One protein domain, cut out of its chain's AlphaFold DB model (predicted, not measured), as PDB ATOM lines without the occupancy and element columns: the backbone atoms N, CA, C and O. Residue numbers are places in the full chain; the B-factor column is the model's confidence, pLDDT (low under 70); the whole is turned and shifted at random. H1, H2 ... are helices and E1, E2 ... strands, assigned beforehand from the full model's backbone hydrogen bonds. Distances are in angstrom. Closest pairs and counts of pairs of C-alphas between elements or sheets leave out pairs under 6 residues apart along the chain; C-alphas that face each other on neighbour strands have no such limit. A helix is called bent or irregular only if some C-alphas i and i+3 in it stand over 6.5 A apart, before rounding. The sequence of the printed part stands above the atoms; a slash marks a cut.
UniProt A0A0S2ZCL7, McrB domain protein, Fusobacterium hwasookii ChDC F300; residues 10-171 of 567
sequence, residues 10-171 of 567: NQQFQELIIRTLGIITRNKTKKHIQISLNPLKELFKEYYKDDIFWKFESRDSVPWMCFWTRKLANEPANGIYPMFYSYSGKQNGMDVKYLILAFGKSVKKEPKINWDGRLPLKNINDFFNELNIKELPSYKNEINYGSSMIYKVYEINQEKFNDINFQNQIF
ATOM      1  N   ASN A  10      64.478   3.774  20.628       64.12
ATOM      2  CA  ASN A  10      63.200   3.631  21.334       64.12
ATOM      3  C   ASN A  10      62.325   4.882  21.200       64.12
ATOM      4  O   ASN A  10      61.125   4.776  20.949       64.12
ATOM      5  N   GLN A  11      62.923   6.071  21.284       65.19
ATOM      6  CA  GLN A  11      62.220   7.344  21.109       65.19
ATOM      7  C   GLN A  11      61.752   7.541  19.662       65.19
ATOM      8  O   GLN A  11      60.657   8.048  19.410       65.19
ATOM      9  N   GLN A  12      62.543   7.088  18.691       68.69
ATOM     10  CA  GLN A  12      62.160   7.158  17.284       68.69
ATOM     11  C   GLN A  12      61.051   6.142  16.939       68.69
ATOM     12  O   GLN A  12      60.106   6.473  16.216       68.69
ATOM     13  N   PHE A  13      61.109   4.927  17.497       73.12
ATOM     14  CA  PHE A  13      60.047   3.919  17.385       73.12
ATOM     15  C   PHE A  13      58.745   4.378  18.057       73.12
ATOM     16  O   PHE A  13      57.652   4.216  17.507       73.12
ATOM     17  N   GLN A  14      58.857   5.030  19.212       70.44
ATOM     18  CA  GLN A  14      57.748   5.682  19.898       70.44
ATOM     19  C   GLN A  14      57.105   6.754  19.007       70.44
ATOM     20  O   GLN A  14      55.884   6.769  18.832       70.44
ATOM     21  N   GLU A  15      57.912   7.647  18.431       69.19
ATOM     22  CA  GLU A  15      57.435   8.707  17.549       69.19
ATOM     23  C   GLU A  15      56.713   8.137  16.326       69.19
ATOM     24  O   GLU A  15      55.643   8.637  15.961       69.19
ATOM     25  N   LEU A  16      57.247   7.057  15.748       74.19
ATOM     26  CA  LEU A  16      56.588   6.305  14.693       74.19
ATOM     27  C   LEU A  16      55.217   5.817  15.168       74.19
ATOM     28  O   LEU A  16      54.223   6.203  14.565       74.19
ATOM     29  N   ILE A  17      55.125   5.045  16.253       75.06
ATOM     30  CA  ILE A  17      53.852   4.492  16.748       75.06
ATOM     31  C   ILE A  17      52.833   5.599  17.067       75.06
ATOM     32  O   ILE A  17      51.689   5.517  16.619       75.06
ATOM     33  N   ILE A  18      53.228   6.656  17.788       69.38
ATOM     34  CA  ILE A  18      52.323   7.746  18.189       69.38
ATOM     35  C   ILE A  18      51.797   8.499  16.974       69.38
ATOM     36  O   ILE A  18      50.588   8.705  16.857       69.38
ATOM     37  N   ARG A  19      52.700   8.972  16.104       66.69
ATOM     38  CA  ARG A  19      52.321   9.832  14.972       66.69
ATOM     39  C   ARG A  19      51.516   9.064  13.945       66.69
ATOM     40  O   ARG A  19      50.611   9.628  13.340       66.69
ATOM     41  N   THR A  20      51.869   7.798  13.776       67.19
ATOM     42  CA  THR A  20      51.242   6.893  12.831       67.19
ATOM     43  C   THR A  20      49.870   6.509  13.374       67.19
ATOM     44  O   THR A  20      48.872   7.015  12.887       67.19
ATOM     45  N   LEU A  21      49.776   5.775  14.482       69.50
ATOM     46  CA  LEU A  21      48.498   5.256  14.987       69.50
ATOM     47  C   LEU A  21      47.611   6.290  15.714       69.50
ATOM     48  O   LEU A  21      46.500   5.957  16.128       69.50
ATOM     49  N   GLY A  22      48.077   7.528  15.907       65.31
ATOM     50  CA  GLY A  22      47.304   8.597  16.550       65.31
ATOM     51  C   GLY A  22      46.949   8.318  18.015       65.31
ATOM     52  O   GLY A  22      45.988   8.881  18.540       65.31
ATOM     53  N   ILE A  23      47.712   7.439  18.676       65.44
ATOM     54  CA  ILE A  23      47.409   6.897  20.012       65.44
ATOM     55  C   ILE A  23      47.292   8.022  21.048       65.44
ATOM     56  O   ILE A  23      46.361   8.048  21.862       65.44
ATOM     57  N   ILE A  24      48.194   9.005  20.969       59.91
ATOM     58  CA  ILE A  24      48.251  10.155  21.870       59.91
ATOM     59  C   ILE A  24      48.011  11.436  21.083       59.91
ATOM     60  O   ILE A  24      48.742  11.778  20.155       59.91
ATOM     61  N   THR A  25      46.994  12.188  21.492       52.91
ATOM     62  CA  THR A  25      46.689  13.503  20.932       52.91
ATOM     63  C   THR A  25      47.738  14.513  21.399       52.91
ATOM     64  O   THR A  25      47.585  15.118  22.458       52.91
ATOM     65  N   ARG A  26      48.803  14.726  20.619       44.84
ATOM     66  CA  ARG A  26      49.528  16.007  20.652       44.84
ATOM     67  C   ARG A  26      48.774  17.019  19.788       44.84
ATOM     68  O   ARG A  26      48.146  16.647  18.797       44.84
ATOM     69  N   ASN A  27      48.795  18.281  20.216       37.44
ATOM     70  CA  ASN A  27      48.052  19.398  19.632       37.44
ATOM     71  C   ASN A  27      47.994  19.359  18.093       37.44
ATOM     72  O   ASN A  27      49.011  19.262  17.406       37.44
ATOM     73  N   LYS A  28      46.765  19.445  17.573       36.06
ATOM     74  CA  LYS A  28      46.399  19.430  16.151       36.06
ATOM     75  C   LYS A  28      46.947  20.663  15.411       36.06
ATOM     76  O   LYS A  28      46.183  21.582  15.147       36.06
ATOM     77  N   THR A  29      48.229  20.707  15.044       34.31
ATOM     78  CA  THR A  29      48.758  21.829  14.228       34.31
ATOM     79  C   THR A  29      49.828  21.475  13.186       34.31
ATOM     80  O   THR A  29      50.537  22.368  12.734       34.31
ATOM     81  N   LYS A  30      49.937  20.232  12.690       35.47
ATOM     82  CA  LYS A  30      50.720  19.968  11.460       35.47
ATOM     83  C   LYS A  30      49.968  19.055  10.493       35.47
ATOM     84  O   LYS A  30      49.738  17.886  10.772       35.47
ATOM     85  N   LYS A  31      49.554  19.636   9.360       36.69
ATOM     86  CA  LYS A  31      48.660  19.030   8.355       36.69
ATOM     87  C   LYS A  31      49.360  18.148   7.313       36.69
ATOM     88  O   LYS A  31      48.671  17.528   6.523       36.69
ATOM     89  N   HIS A  32      50.682  18.028   7.343       36.88
ATOM     90  CA  HIS A  32      51.431  17.003   6.615       36.88
ATOM     91  C   HIS A  32      52.679  16.678   7.436       36.88
ATOM     92  O   HIS A  32      53.465  17.574   7.735       36.88
ATOM     93  N   ILE A  33      52.825  15.422   7.856       37.59
ATOM     94  CA  ILE A  33      53.994  14.960   8.606       37.59
ATOM     95  C   ILE A  33      54.776  14.032   7.685       37.59
ATOM     96  O   ILE A  33      54.314  12.945   7.347       37.59
ATOM     97  N   GLN A  34      55.955  14.482   7.268       40.09
ATOM     98  CA  GLN A  34      56.964  13.642   6.638       40.09
ATOM     99  C   GLN A  34      57.629  12.850   7.774       40.09
ATOM    100  O   GLN A  34      58.360  13.418   8.581       40.09
ATOM    101  N   ILE A  35      57.295  11.568   7.916       47.16
ATOM    102  CA  ILE A  35      57.962  10.688   8.882       47.16
ATOM    103  C   ILE A  35      59.287  10.263   8.241       47.16
ATOM    104  O   ILE A  35      59.285   9.659   7.168       47.16
ATOM    105  N   SER A  36      60.417  10.624   8.857       46.00
ATOM    106  CA  SER A  36      61.734  10.156   8.414       46.00
ATOM    107  C   SER A  36      61.828   8.644   8.625       46.00
ATOM    108  O   SER A  36      61.545   8.149   9.711       46.00
ATOM    109  N   LEU A  37      62.210   7.910   7.578       49.44
ATOM    110  CA  LEU A  37      62.408   6.455   7.595       49.44
ATOM    111  C   LEU A  37      63.793   6.040   8.118       49.44
ATOM    112  O   LEU A  37      64.043   4.847   8.273       49.44
ATOM    113  N   ASN A  38      64.698   6.994   8.356       51.44
ATOM    114  CA  ASN A  38      66.066   6.712   8.805       51.44
ATOM    115  C   ASN A  38      66.131   5.905  10.120       51.44
ATOM    116  O   ASN A  38      66.886   4.938  10.146       51.44
ATOM    117  N   PRO A  39      65.289   6.178  11.136       50.53
ATOM    118  CA  PRO A  39      65.189   5.359  12.347       50.53
ATOM    119  C   PRO A  39      64.940   3.871  12.119       50.53
ATOM    120  O   PRO A  39      65.570   3.003  12.715       50.53
ATOM    121  N   LEU A  40      64.007   3.563  11.215       54.59
ATOM    122  CA  LEU A  40      63.654   2.187  10.887       54.59
ATOM    123  C   LEU A  40      64.758   1.515  10.075       54.59
ATOM    124  O   LEU A  40      64.952   0.314  10.193       54.59
ATOM    125  N   LYS A  41      65.498   2.272   9.258       57.44
ATOM    126  CA  LYS A  41      66.662   1.740   8.544       57.44
ATOM    127  C   LYS A  41      67.779   1.331   9.496       57.44
ATOM    128  O   LYS A  41      68.419   0.328   9.226       57.44
ATOM    129  N   GLU A  42      68.008   2.061  10.585       57.56
ATOM    130  CA  GLU A  42      68.968   1.643  11.615       57.56
ATOM    131  C   GLU A  42      68.462   0.442  12.415       57.56
ATOM    132  O   GLU A  42      69.188  -0.537  12.552       57.56
ATOM    133  N   LEU A  43      67.185   0.448  12.816       58.72
ATOM    134  CA  LEU A  43      66.539  -0.693  13.475       58.72
ATOM    135  C   LEU A  43      66.595  -1.974  12.631       58.72
ATOM    136  O   LEU A  43      66.828  -3.066  13.140       58.72
ATOM    137  N   PHE A  44      66.372  -1.849  11.323       59.62
ATOM    138  CA  PHE A  44      66.412  -2.980  10.408       59.62
ATOM    139  C   PHE A  44      67.819  -3.266   9.875       59.62
ATOM    140  O   PHE A  44      67.959  -4.270   9.183       59.62
ATOM    141  N   LYS A  45      68.843  -2.449  10.198       58.91
ATOM    142  CA  LYS A  45      70.222  -2.516   9.657       58.91
ATOM    143  C   LYS A  45      70.877  -3.876   9.856       58.91
ATOM    144  O   LYS A  45      71.522  -4.379   8.941       58.91
ATOM    145  N   GLU A  46      70.627  -4.505  10.999       51.69
ATOM    146  CA  GLU A  46      71.087  -5.864  11.309       51.69
ATOM    147  C   GLU A  46      70.455  -6.938  10.401       51.69
ATOM    148  O   GLU A  46      71.030  -8.002  10.179       51.69
ATOM    149  N   TYR A  47      69.299  -6.645   9.799       54.66
ATOM    150  CA  TYR A  47      68.475  -7.579   9.028       54.66
ATOM    151  C   TYR A  47      68.556  -7.364   7.499       54.66
ATOM    152  O   TYR A  47      67.862  -8.052   6.746       54.66
ATOM    153  N   TYR A  48      69.426  -6.456   7.022       45.12
ATOM    154  CA  TYR A  48      69.487  -5.891   5.651       45.12
ATOM    155  C   TYR A  48      69.744  -6.848   4.476       45.12
ATOM    156  O   TYR A  48      69.925  -6.391   3.346       45.12
ATOM    157  N   LYS A  49      69.746  -8.166   4.681       53.12
ATOM    158  CA  LYS A  49      69.727  -9.102   3.547       53.12
ATOM    159  C   LYS A  49      68.327  -9.268   2.939       53.12
ATOM    160  O   LYS A  49      68.242  -9.674   1.784       53.12
ATOM    161  N   ASP A  50      67.256  -8.932   3.668       53.31
ATOM    162  CA  ASP A  50      65.867  -9.078   3.211       53.31
ATOM    163  C   ASP A  50      65.123  -7.729   3.162       53.31
ATOM    164  O   ASP A  50      65.154  -6.963   4.120       53.31
ATOM    165  N   ASP A  51      64.395  -7.452   2.071       67.00
ATOM    166  CA  ASP A  51      63.555  -6.250   1.962       67.00
ATOM    167  C   ASP A  51      62.383  -6.310   2.969       67.00
ATOM    168  O   ASP A  51      61.413  -7.063   2.779       67.00
ATOM    169  N   ILE A  52      62.461  -5.504   4.032       75.50
ATOM    170  CA  ILE A  52      61.373  -5.279   4.994       75.50
ATOM    171  C   ILE A  52      60.544  -4.074   4.561       75.50
ATOM    172  O   ILE A  52      61.057  -2.982   4.315       75.50
ATOM    173  N   PHE A  53      59.233  -4.268   4.516       79.00
ATOM    174  CA  PHE A  53      58.253  -3.243   4.194       79.00
ATOM    175  C   PHE A  53      57.353  -2.993   5.394       79.00
ATOM    176  O   PHE A  53      57.131  -3.874   6.223       79.00
ATOM    177  N   TRP A  54      56.785  -1.797   5.465       81.00
ATOM    178  CA  TRP A  54      55.767  -1.474   6.449       81.00
ATOM    179  C   TRP A  54      54.698  -0.579   5.833       81.00
ATOM    180  O   TRP A  54      54.898   0.053   4.792       81.00
ATOM    181  N   LYS A  55      53.516  -0.592   6.443       80.62
ATOM    182  CA  LYS A  55      52.361   0.174   5.986       80.62
ATOM    183  C   LYS A  55      51.527   0.554   7.185       80.62
ATOM    184  O   LYS A  55      51.391  -0.217   8.129       80.62
ATOM    185  N   PHE A  56      50.944   1.733   7.088       79.44
ATOM    186  CA  PHE A  56      49.982   2.236   8.037       79.44
ATOM    187  C   PHE A  56      48.716   2.692   7.320       79.44
ATOM    188  O   PHE A  56      48.795   3.236   6.216       79.44
ATOM    189  N   GLU A  57      47.572   2.508   7.972       77.50
ATOM    190  CA  GLU A  57      46.304   3.101   7.571       77.50
ATOM    191  C   GLU A  57      45.637   3.794   8.767       77.50
ATOM    192  O   GLU A  57      45.383   3.178   9.802       77.50
ATOM    193  N   SER A  58      45.364   5.097   8.616       69.88
ATOM    194  CA  SER A  58      44.711   5.942   9.642       69.88
ATOM    195  C   SER A  58      43.212   6.057   9.436       69.88
ATOM    196  O   SER A  58      42.503   6.445  10.361       69.88
ATOM    197  N   ARG A  59      42.746   5.833   8.203       63.03
ATOM    198  CA  ARG A  59      41.362   6.100   7.801       63.03
ATOM    199  C   ARG A  59      40.463   4.880   7.926       63.03
ATOM    200  O   ARG A  59      39.256   5.009   7.726       63.03
ATOM    201  N   ASP A  60      41.038   3.728   8.250       64.94
ATOM    202  CA  ASP A  60      40.275   2.548   8.614       64.94
ATOM    203  C   ASP A  60      39.617   2.760   9.985       64.94
ATOM    204  O   ASP A  60      40.105   3.491  10.847       64.94
ATOM    205  N   SER A  61      38.489   2.091  10.189       70.75
ATOM    206  CA  SER A  61      37.748   2.042  11.459       70.75
ATOM    207  C   SER A  61      38.599   1.568  12.642       70.75
ATOM    208  O   SER A  61      38.287   1.890  13.786       70.75
ATOM    209  N   VAL A  62      39.674   0.827  12.369       78.50
ATOM    210  CA  VAL A  62      40.745   0.520  13.319       78.50
ATOM    211  C   VAL A  62      42.056   0.999  12.706       78.50
ATOM    212  O   VAL A  62      42.493   0.402  11.724       78.50
ATOM    213  N   PRO A  63      42.717   2.027  13.259       82.12
ATOM    214  CA  PRO A  63      44.052   2.399  12.815       82.12
ATOM    215  C   PRO A  63      45.043   1.260  13.062       82.12
ATOM    216  O   PRO A  63      45.095   0.701  14.164       82.12
ATOM    217  N   TRP A  64      45.852   0.929  12.058       85.94
ATOM    218  CA  TRP A  64      46.801  -0.182  12.148       85.94
ATOM    219  C   TRP A  64      48.107   0.095  11.420       85.94
ATOM    220  O   TRP A  64      48.126   0.770  10.394       85.94
ATOM    221  N   MET A  65      49.194  -0.484  11.925       86.50
ATOM    222  CA  MET A  65      50.529  -0.442  11.332       86.50
ATOM    223  C   MET A  65      51.092  -1.860  11.266       86.50
ATOM    224  O   MET A  65      51.107  -2.554  12.278       86.50
ATOM    225  N   CYS A  66      51.560  -2.307  10.103       87.38
ATOM    226  CA  CYS A  66      52.146  -3.637   9.938       87.38
ATOM    227  C   CYS A  66      53.525  -3.608   9.296       87.38
ATOM    228  O   CYS A  66      53.866  -2.664   8.584       87.38
ATOM    229  N   PHE A  67      54.269  -4.694   9.515       86.56
ATOM    230  CA  PHE A  67      55.614  -4.917   8.996       86.56
ATOM    231  C   PHE A  67      55.661  -6.278   8.305       86.56
ATOM    232  O   PHE A  67      55.307  -7.282   8.912       86.56
ATOM    233  N   TRP A  68      56.069  -6.342   7.040       85.56
ATOM    234  CA  TRP A  68      56.092  -7.598   6.293       85.56
ATOM    235  C   TRP A  68      57.309  -7.721   5.385       85.56
ATOM    236  O   TRP A  68      57.926  -6.738   4.982       85.56
ATOM    237  N   THR A  69      57.610  -8.958   5.008       81.94
ATOM    238  CA  THR A  69      58.574  -9.279   3.956       81.94
ATOM    239  C   THR A  69      57.860  -9.767   2.697       81.94
ATOM    240  O   THR A  69      56.861 -10.497   2.759       81.94
ATOM    241  N   ARG A  70      58.417  -9.434   1.526       77.25
ATOM    242  CA  ARG A  70      57.955  -9.970   0.233       77.25
ATOM    243  C   ARG A  70      58.111 -11.484   0.100       77.25
ATOM    244  O   ARG A  70      57.472 -12.070  -0.768       77.25
ATOM    245  N   LYS A  71      58.887 -12.128   0.980       75.31
ATOM    246  CA  LYS A  71      58.958 -13.595   1.061       75.31
ATOM    247  C   LYS A  71      57.594 -14.219   1.367       75.31
ATOM    248  O   LYS A  71      57.270 -15.269   0.819       75.31
ATOM    249  N   LEU A  72      56.789 -13.559   2.203       77.56
ATOM    250  CA  LEU A  72      55.486 -14.068   2.639       77.56
ATOM    251  C   LEU A  72      54.308 -13.427   1.915       77.56
ATOM    252  O   LEU A  72      53.324 -14.118   1.651       77.56
ATOM    253  N   ALA A  73      54.397 -12.145   1.553       77.12
ATOM    254  CA  ALA A  73      53.364 -11.496   0.754       77.12
ATOM    255  C   ALA A  73      53.882 -10.276  -0.018       77.12
ATOM    256  O   ALA A  73      54.632  -9.461   0.507       77.12
ATOM    257  N   ASN A  74      53.404 -10.096  -1.252       73.94
ATOM    258  CA  ASN A  74      53.725  -8.914  -2.062       73.94
ATOM    259  C   ASN A  74      53.147  -7.615  -1.475       73.94
ATOM    260  O   ASN A  74      53.716  -6.541  -1.654       73.94
ATOM    261  N   GLU A  75      52.024  -7.723  -0.769       74.69
ATOM    262  CA  GLU A  75      51.330  -6.626  -0.100       74.69
ATOM    263  C   GLU A  75      50.632  -7.147   1.171       74.69
ATOM    264  O   GLU A  75      50.270  -8.331   1.218       74.69
ATOM    265  N   PRO A  76      50.349  -6.284   2.167       70.38
ATOM    266  CA  PRO A  76      49.685  -6.688   3.412       70.38
ATOM    267  C   PRO A  76      48.324  -7.357   3.203       70.38
ATOM    268  O   PRO A  76      47.856  -8.120   4.038       70.38
ATOM    269  N   ALA A  77      47.660  -7.110   2.076       68.81
ATOM    270  CA  ALA A  77      46.344  -7.680   1.816       68.81
ATOM    271  C   ALA A  77      46.346  -9.209   1.604       68.81
ATOM    272  O   ALA A  77      45.263  -9.778   1.520       68.81
ATOM    273  N   ASN A  78      47.501  -9.886   1.526       72.75
ATOM    274  CA  ASN A  78      47.573 -11.315   1.174       72.75
ATOM    275  C   ASN A  78      48.438 -12.171   2.119       72.75
ATOM    276  O   ASN A  78      48.819 -13.279   1.740       72.75
ATOM    277  N   GLY A  79      48.799 -11.672   3.305       83.81
ATOM    278  CA  GLY A  79      49.800 -12.324   4.155       83.81
ATOM    279  C   GLY A  79      49.495 -12.335   5.645       83.81
ATOM    280  O   GLY A  79      48.462 -11.842   6.102       83.81
ATOM    281  N   ILE A  80      50.461 -12.892   6.367       89.44
ATOM    282  CA  ILE A  80      50.629 -12.779   7.813       89.44
ATOM    283  C   ILE A  80      51.799 -11.840   8.117       89.44
ATOM    284  O   ILE A  80      52.759 -11.772   7.338       89.44
ATOM    285  N   TYR A  81      51.700 -11.086   9.208       90.50
ATOM    286  CA  TYR A  81      52.709 -10.095   9.593       90.50
ATOM    287  C   TYR A  81      52.526  -9.615  11.036       90.50
ATOM    288  O   TYR A  81      51.390  -9.530  11.504       90.50
ATOM    289  N   PRO A  82      53.606  -9.231  11.732       92.62
ATOM    290  CA  PRO A  82      53.521  -8.464  12.965       92.62
ATOM    291  C   PRO A  82      52.766  -7.155  12.730       92.62
ATOM    292  O   PRO A  82      53.030  -6.423  11.766       92.62
ATOM    293  N   MET A  83      51.801  -6.873  13.601       91.19
ATOM    294  CA  MET A  83      50.891  -5.747  13.432       91.19
ATOM    295  C   MET A  83      50.581  -5.071  14.756       91.19
ATOM    296  O   MET A  83      50.326  -5.734  15.755       91.19
ATOM    297  N   PHE A  84      50.543  -3.746  14.731       91.25
ATOM    298  CA  PHE A  84      49.959  -2.940  15.782       91.25
ATOM    299  C   PHE A  84      48.568  -2.470  15.380       91.25
ATOM    300  O   PHE A  84      48.401  -1.901  14.301       91.25
ATOM    301  N   TYR A  85      47.601  -2.635  16.275       88.62
ATOM    302  CA  TYR A  85      46.290  -1.998  16.193       88.62
ATOM    303  C   TYR A  85      46.139  -0.960  17.299       88.62
ATOM    304  O   TYR A  85      46.585  -1.179  18.425       88.62
ATOM    305  N   SER A  86      45.464   0.145  16.995       86.69
ATOM    306  CA  SER A  86      45.006   1.111  17.991       86.69
ATOM    307  C   SER A  86      43.498   0.992  18.155       86.69
ATOM    308  O   SER A  86      42.745   1.075  17.185       86.69
ATOM    309  N   TYR A  87      43.055   0.805  19.392       85.38
ATOM    310  CA  TYR A  87      41.654   0.897  19.769       85.38
ATOM    311  C   TYR A  87      41.443   2.107  20.671       85.38
ATOM    312  O   TYR A  87      42.251   2.410  21.547       85.38
ATOM    313  N   SER A  88      40.331   2.802  20.463       81.12
ATOM    314  CA  SER A  88      39.839   3.849  21.351       81.12
ATOM    315  C   SER A  88      38.333   3.679  21.469       81.12
ATOM    316  O   SER A  88      37.639   3.678  20.454       81.12
ATOM    317  N   GLY A  89      37.829   3.529  22.687       79.31
ATOM    318  CA  GLY A  89      36.404   3.328  22.925       79.31
ATOM    319  C   GLY A  89      36.084   3.272  24.408       79.31
ATOM    320  O   GLY A  89      36.811   3.859  25.206       79.31
ATOM    321  N   LYS A  90      34.993   2.593  24.781       75.31
ATOM    322  CA  LYS A  90      34.524   2.543  26.171       75.31
ATOM    323  C   LYS A  90      34.504   1.129  26.726       75.31
ATOM    324  O   LYS A  90      33.889   0.238  26.149       75.31
ATOM    325  N   GLN A  91      35.079   0.962  27.911       75.56
ATOM    326  CA  GLN A  91      34.975  -0.257  28.706       75.56
ATOM    327  C   GLN A  91      34.330   0.093  30.044       75.56
ATOM    328  O   GLN A  91      34.786   0.993  30.744       75.56
ATOM    329  N   ASN A  92      33.215  -0.566  30.374       76.06
ATOM    330  CA  ASN A  92      32.426  -0.274  31.579       76.06
ATOM    331  C   ASN A  92      32.068   1.222  31.757       76.06
ATOM    332  O   ASN A  92      31.937   1.712  32.873       76.06
ATOM    333  N   GLY A  93      31.904   1.959  30.650       71.44
ATOM    334  CA  GLY A  93      31.566   3.387  30.652       71.44
ATOM    335  C   GLY A  93      32.756   4.351  30.751       71.44
ATOM    336  O   GLY A  93      32.540   5.552  30.598       71.44
ATOM    337  N   MET A  94      33.982   3.854  30.939       76.62
ATOM    338  CA  MET A  94      35.212   4.655  30.956       76.62
ATOM    339  C   MET A  94      35.881   4.658  29.583       76.62
ATOM    340  O   MET A  94      35.906   3.625  28.910       76.62
ATOM    341  N   ASP A  95      36.427   5.805  29.176       80.25
ATOM    342  CA  ASP A  95      37.196   5.912  27.937       80.25
ATOM    343  C   ASP A  95      38.533   5.179  28.093       80.25
ATOM    344  O   ASP A  95      39.333   5.498  28.972       80.25
ATOM    345  N   VAL A  96      38.780   4.210  27.216       81.75
ATOM    346  CA  VAL A  96      39.998   3.398  27.193       81.75
ATOM    347  C   VAL A  96      40.677   3.492  25.838       81.75
ATOM    348  O   VAL A  96      40.031   3.625  24.791       81.75
ATOM    349  N   LYS A  97      42.005   3.392  25.859       85.25
ATOM    350  CA  LYS A  97      42.821   3.253  24.658       85.25
ATOM    351  C   LYS A  97      43.736   2.057  24.790       85.25
ATOM    352  O   LYS A  97      44.486   1.960  25.757       85.25
ATOM    353  N   TYR A  98      43.709   1.197  23.781       86.94
ATOM    354  CA  TYR A  98      44.584   0.037  23.707       86.94
ATOM    355  C   TYR A  98      45.498   0.128  22.493       86.94
ATOM    356  O   TYR A  98      45.047   0.431  21.390       86.94
ATOM    357  N   LEU A  99      46.771  -0.191  22.696       89.62
ATOM    358  CA  LEU A  99      47.664  -0.625  21.629       89.62
ATOM    359  C   LEU A  99      47.770  -2.136  21.703       89.62
ATOM    360  O   LEU A  99      48.085  -2.692  22.750       89.62
ATOM    361  N   ILE A 100      47.508  -2.803  20.593       90.94
ATOM    362  CA  ILE A 100      47.539  -4.258  20.516       90.94
ATOM    363  C   ILE A 100      48.659  -4.636  19.568       90.94
ATOM    364  O   ILE A 100      48.596  -4.288  18.393       90.94
ATOM    365  N   LEU A 101      49.659  -5.352  20.071       93.88
ATOM    366  CA  LEU A 101      50.638  -6.045  19.249       93.88
ATOM    367  C   LEU A 101      50.086  -7.434  18.917       93.88
ATOM    368  O   LEU A 101      49.662  -8.177  19.806       93.88
ATOM    369  N   ALA A 102      50.061  -7.776  17.636       94.00
ATOM    370  CA  ALA A 102      49.332  -8.924  17.127       94.00
ATOM    371  C   ALA A 102      50.129  -9.734  16.103       94.00
ATOM    372  O   ALA A 102      50.868  -9.194  15.273       94.00
ATOM    373  N   PHE A 103      49.857 -11.039  16.106       93.50
ATOM    374  CA  PHE A 103      50.049 -11.931  14.970       93.50
ATOM    375  C   PHE A 103      48.988 -11.591  13.924       93.50
ATOM    376  O   PHE A 103      47.891 -12.160  13.892       93.50
ATOM    377  N   GLY A 104      49.296 -10.592  13.103       90.81
ATOM    378  CA  GLY A 104      48.387 -10.042  12.111       90.81
ATOM    379  C   GLY A 104      48.080 -11.035  10.997       90.81
ATOM    380  O   GLY A 104      48.950 -11.787  10.542       90.81
ATOM    381  N   LYS A 105      46.828 -11.015  10.545       87.50
ATOM    382  CA  LYS A 105      46.334 -11.770   9.398       87.50
ATOM    383  C   LYS A 105      45.472 -10.850   8.537       87.50
ATOM    384  O   LYS A 105      44.658 -10.091   9.060       87.50
ATOM    385  N   SER A 106      45.666 -10.884   7.217       79.88
ATOM    386  CA  SER A 106      44.887 -10.034   6.307       79.88
ATOM    387  C   SER A 106      43.380 -10.248   6.473       79.88
ATOM    388  O   SER A 106      42.892 -11.371   6.396       79.88
ATOM    389  N   VAL A 107      42.646  -9.144   6.629       69.31
ATOM    390  CA  VAL A 107      41.176  -9.131   6.739       69.31
ATOM    391  C   VAL A 107      40.502  -9.168   5.359       69.31
ATOM    392  O   VAL A 107      39.354  -9.569   5.231       69.31
ATOM    393  N   LYS A 108      41.204  -8.752   4.291       68.00
ATOM    394  CA  LYS A 108      40.602  -8.592   2.950       68.00
ATOM    395  C   LYS A 108      40.585  -9.879   2.128       68.00
ATOM    396  O   LYS A 108      39.727 -10.026   1.260       68.00
ATOM    397  N   LYS A 109      41.570 -10.756   2.329       72.19
ATOM    398  CA  LYS A 109      41.732 -12.023   1.607       72.19
ATOM    399  C   LYS A 109      42.399 -13.036   2.525       72.19
ATOM    400  O   LYS A 109      43.401 -12.706   3.157       72.19
ATOM    401  N   GLU A 110      41.887 -14.261   2.520       74.25
ATOM    402  CA  GLU A 110      42.476 -15.367   3.270       74.25
ATOM    403  C   GLU A 110      43.906 -15.634   2.756       74.25
ATOM    404  O   GLU A 110      44.092 -15.926   1.565       74.25
ATOM    405  N   PRO A 111      44.945 -15.488   3.597       78.94
ATOM    406  CA  PRO A 111      46.312 -15.729   3.177       78.94
ATOM    407  C   PRO A 111      46.556 -17.220   2.948       78.94
ATOM    408  O   PRO A 111      46.021 -18.085   3.634       78.94
ATOM    409  N   LYS A 112      47.440 -17.525   1.994       77.31
ATOM    410  CA  LYS A 112      47.849 -18.908   1.683       77.31
ATOM    411  C   LYS A 112      48.739 -19.539   2.759       77.31
ATOM    412  O   LYS A 112      48.993 -20.736   2.710       77.31
ATOM    413  N   ILE A 113      49.265 -18.719   3.662       81.19
ATOM    414  CA  ILE A 113      50.186 -19.092   4.731       81.19
ATOM    415  C   ILE A 113      49.542 -18.640   6.037       81.19
ATOM    416  O   ILE A 113      49.082 -17.502   6.132       81.19
ATOM    417  N   ASN A 114      49.515 -19.529   7.023       87.25
ATOM    418  CA  ASN A 114      49.063 -19.233   8.377       87.25
ATOM    419  C   ASN A 114      50.263 -19.159   9.322       87.25
ATOM    420  O   ASN A 114      51.347 -19.617   8.974       87.25
ATOM    421  N   TRP A 115      50.060 -18.576  10.501       90.44
ATOM    422  CA  TRP A 115      51.004 -18.697  11.611       90.44
ATOM    423  C   TRP A 115      51.129 -20.159  12.060       90.44
ATOM    424  O   TRP A 115      50.236 -20.966  11.787       90.44
ATOM    425  N   ASP A 116      52.219 -20.501  12.753       89.00
ATOM    426  CA  ASP A 116      52.408 -21.854  13.280       89.00
ATOM    427  C   ASP A 116      51.276 -22.215  14.256       89.00
ATOM    428  O   ASP A 116      51.054 -21.537  15.261       89.00
ATOM    429  N   GLY A 117      50.553 -23.296  13.947       85.44
ATOM    430  CA  GLY A 117      49.386 -23.742  14.709       85.44
ATOM    431  C   GLY A 117      49.700 -24.244  16.120       85.44
ATOM    432  O   GLY A 117      48.776 -24.463  16.896       85.44
ATOM    433  N   ARG A 118      50.980 -24.425  16.469       87.50
ATOM    434  CA  ARG A 118      51.419 -24.748  17.832       87.50
ATOM    435  C   ARG A 118      51.384 -23.534  18.771       87.50
ATOM    436  O   ARG A 118      51.494 -23.721  19.980       87.50
ATOM    437  N   LEU A 119      51.264 -22.307  18.252       87.50
ATOM    438  CA  LEU A 119      51.196 -21.105  19.084       87.50
ATOM    439  C   LEU A 119      49.852 -21.049  19.845       87.50
ATOM    440  O   LEU A 119      48.795 -21.089  19.209       87.50
ATOM    441  N   PRO A 120      49.851 -20.900  21.185       85.12
ATOM    442  CA  PRO A 120      48.635 -20.871  22.000       85.12
ATOM    443  C   PRO A 120      47.977 -19.481  21.976       85.12
ATOM    444  O   PRO A 120      47.871 -18.804  22.998       85.12
ATOM    445  N   LEU A 121      47.577 -19.016  20.792       85.19
ATOM    446  CA  LEU A 121      47.113 -17.645  20.597       85.19
ATOM    447  C   LEU A 121      45.601 -17.504  20.757       85.19
ATOM    448  O   LEU A 121      44.822 -18.364  20.352       85.19
ATOM    449  N   LYS A 122      45.192 -16.350  21.284       85.12
ATOM    450  CA  LYS A 122      43.788 -15.947  21.399       85.12
ATOM    451  C   LYS A 122      43.434 -14.923  20.324       85.12
ATOM    452  O   LYS A 122      44.230 -14.031  20.025       85.12
ATOM    453  N   ASN A 123      42.238 -15.029  19.750       85.81
ATOM    454  CA  ASN A 123      41.748 -14.065  18.768       85.81
ATOM    455  C   ASN A 123      41.492 -12.694  19.426       85.81
ATOM    456  O   ASN A 123      41.013 -12.621  20.559       85.81
ATOM    457  N   ILE A 124      41.786 -11.600  18.711       87.12
ATOM    458  CA  ILE A 124      41.546 -10.235  19.218       87.12
ATOM    459  C   ILE A 124      40.061 -10.003  19.543       87.12
ATOM    460  O   ILE A 124      39.736  -9.357  20.539       87.12
ATOM    461  N   ASN A 125      39.152 -10.555  18.739       81.19
ATOM    462  CA  ASN A 125      37.712 -10.410  18.940       81.19
ATOM    463  C   ASN A 125      37.256 -11.131  20.212       81.19
ATOM    464  O   ASN A 125      36.500 -10.557  20.990       81.19
ATOM    465  N   ASP A 126      37.755 -12.346  20.457       80.94
ATOM    466  CA  ASP A 126      37.427 -13.117  21.664       80.94
ATOM    467  C   ASP A 126      37.879 -12.379  22.927       80.94
ATOM    468  O   ASP A 126      37.136 -12.281  23.900       80.94
ATOM    469  N   PHE A 127      39.069 -11.775  22.889       83.44
ATOM    470  CA  PHE A 127      39.563 -10.937  23.979       83.44
ATOM    471  C   PHE A 127      38.648  -9.747  24.272       83.44
ATOM    472  O   PHE A 127      38.285  -9.519  25.422       83.44
ATOM    473  N   PHE A 128      38.230  -9.005  23.248       79.38
ATOM    474  CA  PHE A 128      37.348  -7.863  23.469       79.38
ATOM    475  C   PHE A 128      35.931  -8.250  23.900       79.38
ATOM    476  O   PHE A 128      35.320  -7.524  24.688       79.38
ATOM    477  N   ASN A 129      35.428  -9.393  23.426       74.69
ATOM    478  CA  ASN A 129      34.151  -9.946  23.868       74.69
ATOM    479  C   ASN A 129      34.174 -10.263  25.371       74.69
ATOM    480  O   ASN A 129      33.225  -9.933  26.080       74.69
ATOM    481  N   GLU A 130      35.269 -10.836  25.880       79.44
ATOM    482  CA  GLU A 130      35.434 -11.124  27.311       79.44
ATOM    483  C   GLU A 130      35.546  -9.857  28.177       79.44
ATOM    484  O   GLU A 130      35.072  -9.837  29.315       79.44
ATOM    485  N   LEU A 131      36.095  -8.765  27.634       71.62
ATOM    486  CA  LEU A 131      36.226  -7.480  28.329       71.62
ATOM    487  C   LEU A 131      34.928  -6.648  28.394       71.62
ATOM    488  O   LEU A 131      34.958  -5.519  28.894       71.62
ATOM    489  N   ASN A 132      33.789  -7.177  27.924       67.88
ATOM    490  CA  ASN A 132      32.494  -6.480  27.862       67.88
ATOM    491  C   ASN A 132      32.547  -5.131  27.114       67.88
ATOM    492  O   ASN A 132      31.815  -4.188  27.443       67.88
ATOM    493  N   ILE A 133      33.403  -5.016  26.096       73.00
ATOM    494  CA  ILE A 133      33.474  -3.810  25.270       73.00
ATOM    495  C   ILE A 133      32.255  -3.768  24.343       73.00
ATOM    496  O   ILE A 133      32.120  -4.564  23.414       73.00
ATOM    497  N   LYS A 134      31.344  -2.825  24.603       56.72
ATOM    498  CA  LYS A 134      30.185  -2.569  23.742       56.72
ATOM    499  C   LYS A 134      30.675  -1.780  22.526       56.72
ATOM    500  O   LYS A 134      31.313  -0.752  22.709       56.72
ATOM    501  N   GLU A 135      30.360  -2.253  21.319       64.81
ATOM    502  CA  GLU A 135      30.668  -1.588  20.035       64.81
ATOM    503  C   GLU A 135      32.123  -1.741  19.559       64.81
ATOM    504  O   GLU A 135      32.877  -0.777  19.409       64.81
ATOM    505  N   LEU A 136      32.519  -2.984  19.257       70.06
ATOM    506  CA  LEU A 136      33.754  -3.222  18.513       70.06
ATOM    507  C   LEU A 136      33.699  -2.552  17.128       70.06
ATOM    508  O   LEU A 136      32.649  -2.576  16.477       70.06
ATOM    509  N   PRO A 137      34.820  -2.006  16.626       70.44
ATOM    510  CA  PRO A 137      34.848  -1.373  15.319       70.44
ATOM    511  C   PRO A 137      34.533  -2.400  14.226       70.44
ATOM    512  O   PRO A 137      35.301  -3.337  13.990       70.44
ATOM    513  N   SER A 138      33.432  -2.198  13.504       64.31
ATOM    514  CA  SER A 138      32.998  -3.066  12.403       64.31
ATOM    515  C   SER A 138      32.984  -2.327  11.061       64.31
ATOM    516  O   SER A 138      32.868  -1.105  10.996       64.31
ATOM    517  N   TYR A 139      33.226  -3.053   9.971       60.97
ATOM    518  CA  TYR A 139      33.147  -2.552   8.598       60.97
ATOM    519  C   TYR A 139      32.410  -3.591   7.762       60.97
ATOM    520  O   TYR A 139      32.750  -4.767   7.803       60.97
ATOM    521  N   LYS A 140      31.374  -3.170   7.025       59.75
ATOM    522  CA  LYS A 140      30.491  -4.080   6.266       59.75
ATOM    523  C   LYS A 140      29.987  -5.284   7.091       59.75
ATOM    524  O   LYS A 140      29.896  -6.388   6.571       59.75
ATOM    525  N   ASN A 141      29.629  -5.052   8.355       60.66
ATOM    526  CA  ASN A 141      29.150  -6.063   9.312       60.66
ATOM    527  C   ASN A 141      30.191  -7.113   9.758       60.66
ATOM    528  O   ASN A 141      29.824  -8.065  10.439       60.66
ATOM    529  N   GLU A 142      31.476  -6.917   9.450       61.28
ATOM    530  CA  GLU A 142      32.584  -7.750   9.933       61.28
ATOM    531  C   GLU A 142      33.459  -6.971  10.927       61.28
ATOM    532  O   GLU A 142      33.626  -5.754  10.806       61.28
ATOM    533  N   ILE A 143      34.014  -7.655  11.933       67.75
ATOM    534  CA  ILE A 143      34.909  -7.025  12.913       67.75
ATOM    535  C   ILE A 143      36.270  -6.746  12.261       67.75
ATOM    536  O   ILE A 143      36.903  -7.635  11.691       67.75
ATOM    537  N   ASN A 144      36.756  -5.509  12.382       71.19
ATOM    538  CA  ASN A 144      37.910  -5.013  11.619       71.19
ATOM    539  C   ASN A 144      39.282  -5.543  12.041       71.19
ATOM    540  O   ASN A 144      40.269  -5.294  11.351       71.19
ATOM    541  N   TYR A 145      39.365  -6.277  13.147       75.12
ATOM    542  CA  TYR A 145      40.593  -6.962  13.551       75.12
ATOM    543  C   TYR A 145      40.817  -8.269  12.769       75.12
ATOM    544  O   TYR A 145      41.915  -8.825  12.801       75.12
ATOM    545  N   GLY A 146      39.798  -8.753  12.044       76.31
ATOM    546  CA  GLY A 146      39.845  -9.999  11.282       76.31
ATOM    547  C   GLY A 146      40.113 -11.226  12.155       76.31
ATOM    548  O   GLY A 146      39.589 -11.345  13.261       76.31
ATOM    549  N   SER A 147      40.935 -12.147  11.643       80.44
ATOM    550  CA  SER A 147      41.411 -13.345  12.352       80.44
ATOM    551  C   SER A 147      42.790 -13.155  12.997       80.44
ATOM    552  O   SER A 147      43.454 -14.133  13.344       80.44
ATOM    553  N   SER A 148      43.229 -11.902  13.153       89.69
ATOM    554  CA  SER A 148      44.466 -11.572  13.856       89.69
ATOM    555  C   SER A 148      44.396 -12.023  15.314       89.69
ATOM    556  O   SER A 148      43.351 -11.955  15.970       89.69
ATOM    557  N   MET A 149      45.532 -12.481  15.825       91.31
ATOM    558  CA  MET A 149      45.635 -13.047  17.164       91.31
ATOM    559  C   MET A 149      46.549 -12.198  18.041       91.31
ATOM    560  O   MET A 149      47.496 -11.575  17.557       91.31
ATOM    561  N   ILE A 150      46.259 -12.152  19.335       91.06
ATOM    562  CA  ILE A 150      46.972 -11.302  20.286       91.06
ATOM    563  C   ILE A 150      48.355 -11.879  20.558       91.06
ATOM    564  O   ILE A 150      48.487 -13.045  20.922       91.06
ATOM    565  N   TYR A 151      49.371 -11.026  20.428       92.81
ATOM    566  CA  TYR A 151      50.644 -11.229  21.108       92.81
ATOM    567  C   TYR A 151      50.596 -10.551  22.480       92.81
ATOM    568  O   TYR A 151      50.805 -11.202  23.498       92.81
ATOM    569  N   LYS A 152      50.252  -9.253  22.518       91.50
ATOM    570  CA  LYS A 152      50.123  -8.487  23.764       91.50
ATOM    571  C   LYS A 152      49.224  -7.260  23.615       91.50
ATOM    572  O   LYS A 152      49.146  -6.672  22.537       91.50
ATOM    573  N   VAL A 153      48.574  -6.859  24.707       89.19
ATOM    574  CA  VAL A 153      47.711  -5.671  24.777       89.19
ATOM    575  C   VAL A 153      48.267  -4.699  25.809       89.19
ATOM    576  O   VAL A 153      48.626  -5.099  26.911       89.19
ATOM    577  N   TYR A 154      48.321  -3.423  25.447       88.25
ATOM    578  CA  TYR A 154      48.801  -2.338  26.290       88.25
ATOM    579  C   TYR A 154      47.690  -1.312  26.474       88.25
ATOM    580  O   TYR A 154      47.217  -0.734  25.495       88.25
ATOM    581  N   GLU A 155      47.294  -1.055  27.714       85.81
ATOM    582  CA  GLU A 155      46.448   0.091  28.045       85.81
ATOM    583  C   GLU A 155      47.296   1.367  28.044       85.81
ATOM    584  O   GLU A 155      48.290   1.465  28.770       85.81
ATOM    585  N   ILE A 156      46.915   2.350  27.231       81.81
ATOM    586  CA  ILE A 156      47.715   3.553  27.021       81.81
ATOM    587  C   ILE A 156      47.001   4.791  27.541       81.81
ATOM    588  O   ILE A 156      45.914   5.152  27.096       81.81
ATOM    589  N   ASN A 157      47.708   5.525  28.392       79.31
ATOM    590  CA  ASN A 157      47.439   6.925  28.685       79.31
ATOM    591  C   ASN A 157      48.730   7.749  28.486       79.31
ATOM    592  O   ASN A 157      49.803   7.190  28.246       79.31
ATOM    593  N   GLN A 158      48.623   9.082  28.528       69.81
ATOM    594  CA  GLN A 158      49.772   9.966  28.288       69.81
ATOM    595  C   GLN A 158      50.928   9.726  29.268       69.81
ATOM    596  O   GLN A 158      52.081   9.809  28.861       69.81
ATOM    597  N   GLU A 159      50.632   9.415  30.528       71.56
ATOM    598  CA  GLU A 159      51.639   9.201  31.570       71.56
ATOM    599  C   GLU A 159      52.378   7.870  31.376       71.56
ATOM    600  O   GLU A 159      53.599   7.873  31.238       71.56
ATOM    601  N   LYS A 160      51.648   6.752  31.244       72.06
ATOM    602  CA  LYS A 160      52.201   5.407  31.002       72.06
ATOM    603  C   LYS A 160      53.058   5.370  29.742       72.06
ATOM    604  O   LYS A 160      54.127   4.782  29.739       72.06
ATOM    605  N   PHE A 161      52.621   6.017  28.663       69.69
ATOM    606  CA  PHE A 161      53.372   5.981  27.407       69.69
ATOM    607  C   PHE A 161      54.629   6.855  27.406       69.69
ATOM    608  O   PHE A 161      55.474   6.688  26.530       69.69
ATOM    609  N   ASN A 162      54.748   7.801  28.341       68.75
ATOM    610  CA  ASN A 162      55.963   8.591  28.537       68.75
ATOM    611  C   ASN A 162      56.974   7.881  29.455       68.75
ATOM    612  O   ASN A 162      58.124   8.312  29.510       68.75
ATOM    613  N   ASP A 163      56.579   6.796  30.132       75.44
ATOM    614  CA  ASP A 163      57.489   5.949  30.903       75.44
ATOM    615  C   ASP A 163      58.433   5.183  29.961       75.44
ATOM    616  O   ASP A 163      58.008   4.386  29.122       75.44
ATOM    617  N   ILE A 164      59.733   5.424  30.123       71.94
ATOM    618  CA  ILE A 164      60.802   4.796  29.342       71.94
ATOM    619  C   ILE A 164      60.789   3.273  29.506       71.94
ATOM    620  O   ILE A 164      61.011   2.555  28.536       71.94
ATOM    621  N   ASN A 165      60.480   2.747  30.693       74.31
ATOM    622  CA  ASN A 165      60.433   1.299  30.906       74.31
ATOM    623  C   ASN A 165      59.276   0.660  30.133       74.31
ATOM    624  O   ASN A 165      59.442  -0.402  29.534       74.31
ATOM    625  N   PHE A 166      58.123   1.327  30.097       79.12
ATOM    626  CA  PHE A 166      56.966   0.882  29.325       79.12
ATOM    627  C   PHE A 166      57.224   0.956  27.814       79.12
ATOM    628  O   PHE A 166      56.860   0.047  27.069       79.12
ATOM    629  N   GLN A 167      57.919   1.998  27.353       74.62
ATOM    630  CA  GLN A 167      58.352   2.118  25.957       74.62
ATOM    631  C   GLN A 167      59.322   1.000  25.568       74.62
ATOM    632  O   GLN A 167      59.112   0.332  24.554       74.62
ATOM    633  N   ASN A 168      60.343   0.764  26.394       77.88
ATOM    634  CA  ASN A 168      61.316  -0.306  26.193       77.88
ATOM    635  C   ASN A 168      60.621  -1.670  26.168       77.88
ATOM    636  O   ASN A 168      60.972  -2.523  25.362       77.88
ATOM    637  N   GLN A 169      59.597  -1.866  27.003       84.75
ATOM    638  CA  GLN A 169      58.788  -3.078  26.987       84.75
ATOM    639  C   GLN A 169      58.073  -3.266  25.641       84.75
ATOM    640  O   GLN A 169      58.240  -4.314  25.025       84.75
ATOM    641  N   ILE A 170      57.336  -2.258  25.156       86.06
ATOM    642  CA  ILE A 170      56.632  -2.334  23.862       86.06
ATOM    643  C   ILE A 170      57.614  -2.618  22.719       86.06
ATOM    644  O   ILE A 170      57.311  -3.411  21.827       86.06
ATOM    645  N   PHE A 171      58.781  -1.972  22.744       84.25
ATOM    646  CA  PHE A 171      59.830  -2.163  21.749       84.25
ATOM    647  C   PHE A 171      60.404  -3.585  21.782       84.25
ATOM    648  O   PHE A 171      60.409  -4.257  20.752       84.25
TER     649      PHE A 171
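Overview. This is residues 10 to 171 of the 567 residues of the protein "McrB domain protein" of Fusobacterium hwasookii ChDC F300 (UniProt A0A0S2ZCL7). One twisted sheet of five strands, with the long bent strands E3 and E4 in it, curls round the short helix H3 on one face, while the longest helix, H1, crosses slantwise over the other face. H2 and H5 meet H1 at its residues 10 to 14, H4 lies close to H5, and residues 27 to 32, after H1, stick out. The printed part has 162 residues with five named helices and five named strands, in the order H1 H2 E1 E2 E3 E4 H3 E5 H4 H5, and its class is mixed. The sheet runs E1 E2 E3 E4 E5, all antiparallel. The whole is compact, with a radius of gyration of the C-alphas of 16.1 A and spans of 48 by 40 by 31 A.

Arrangement. E3, residues 80 to 91, and E4, residues 94 to 105, form a hairpin at 165 degrees, with N 87 and O 98 within hydrogen-bond range at 2.8 A. E3 bends by 65 degrees at residue 88 and E4 by 69 degrees at residue 102. E2, residues 64 to 69, is antiparallel to E3 at 172 degrees, with N 84 and O 65 at 2.8 A. The edge strand E1, residues 52 to 57, is antiparallel to E2 at 160 degrees, with N 53 and O 68 at 2.8 A. E1 to E4 make a meander, each strand the antiparallel neighbour of the one before. The other edge strand, E5, residues 149 to 155, is antiparallel to E4 at 152 degrees, with N 101 and O 152 at 2.8 A. H1, residues 10 to 21, is on the sheet at a height of 10.4 A, over E2 and E3, slantwise to the strands at 44 degrees to E2 on the local plane; the C-alphas of Leu 21 and Ser 86, its closest to E3, are 6.2 A apart. H3, residues 124 to 130, is on the opposite face; the closest C-alphas of H3 and E5 are those of Ile 124 and Met 149, 5.4 A apart. H5, residues 164 to 171, only grazes the sheet with residues 166 to 170. It touches H1, whose residues 10 to 14 alone take part, at a steep tilt of 67 degrees, the same way; the closest C-alphas, of Asn 10 and Asn 168, are 6.5 A apart. H2, residues 38 to 43, is not on the sheet and only just touches H1, with 3 pairs of C-alphas within 8 A, those of Gln 12 and Pro 39 the closest at 6.1 A. H4, residues 158 to 162, is not on the sheet and is close to H5 but not clearly touching, with the C-alphas of Phe 161 and Gln 167 at 6.5 A. In H1, H2, H3, H4 and H5 every O i to N i+4 pair is within hydrogen-bond range.

Along the chain. H1 begins at C-alpha 10, (63.200, 3.631, 21.334), and is 16.1 A long. E3, 29.0 A long, begins at C-alpha 80, (50.629, -12.779, 7.813), and E4 is 29.3 A long. E1, E2 and E5 measure 17.4 A, 17.0 A and 17.1 A. H5 ends at C-alpha 171, (59.830, -2.163, 21.749).

Size, cuts and confidence. The two C-alphas farthest apart, of Lys 49 and Gly 93, are 48.4 A apart. The printed part has no cut. The links H1 to H2, E4 to H3 and H3 to E5 are long. The mean pLDDT of the printed part is 73.2, and 56 residues are under 70, among them residues 18 to 51.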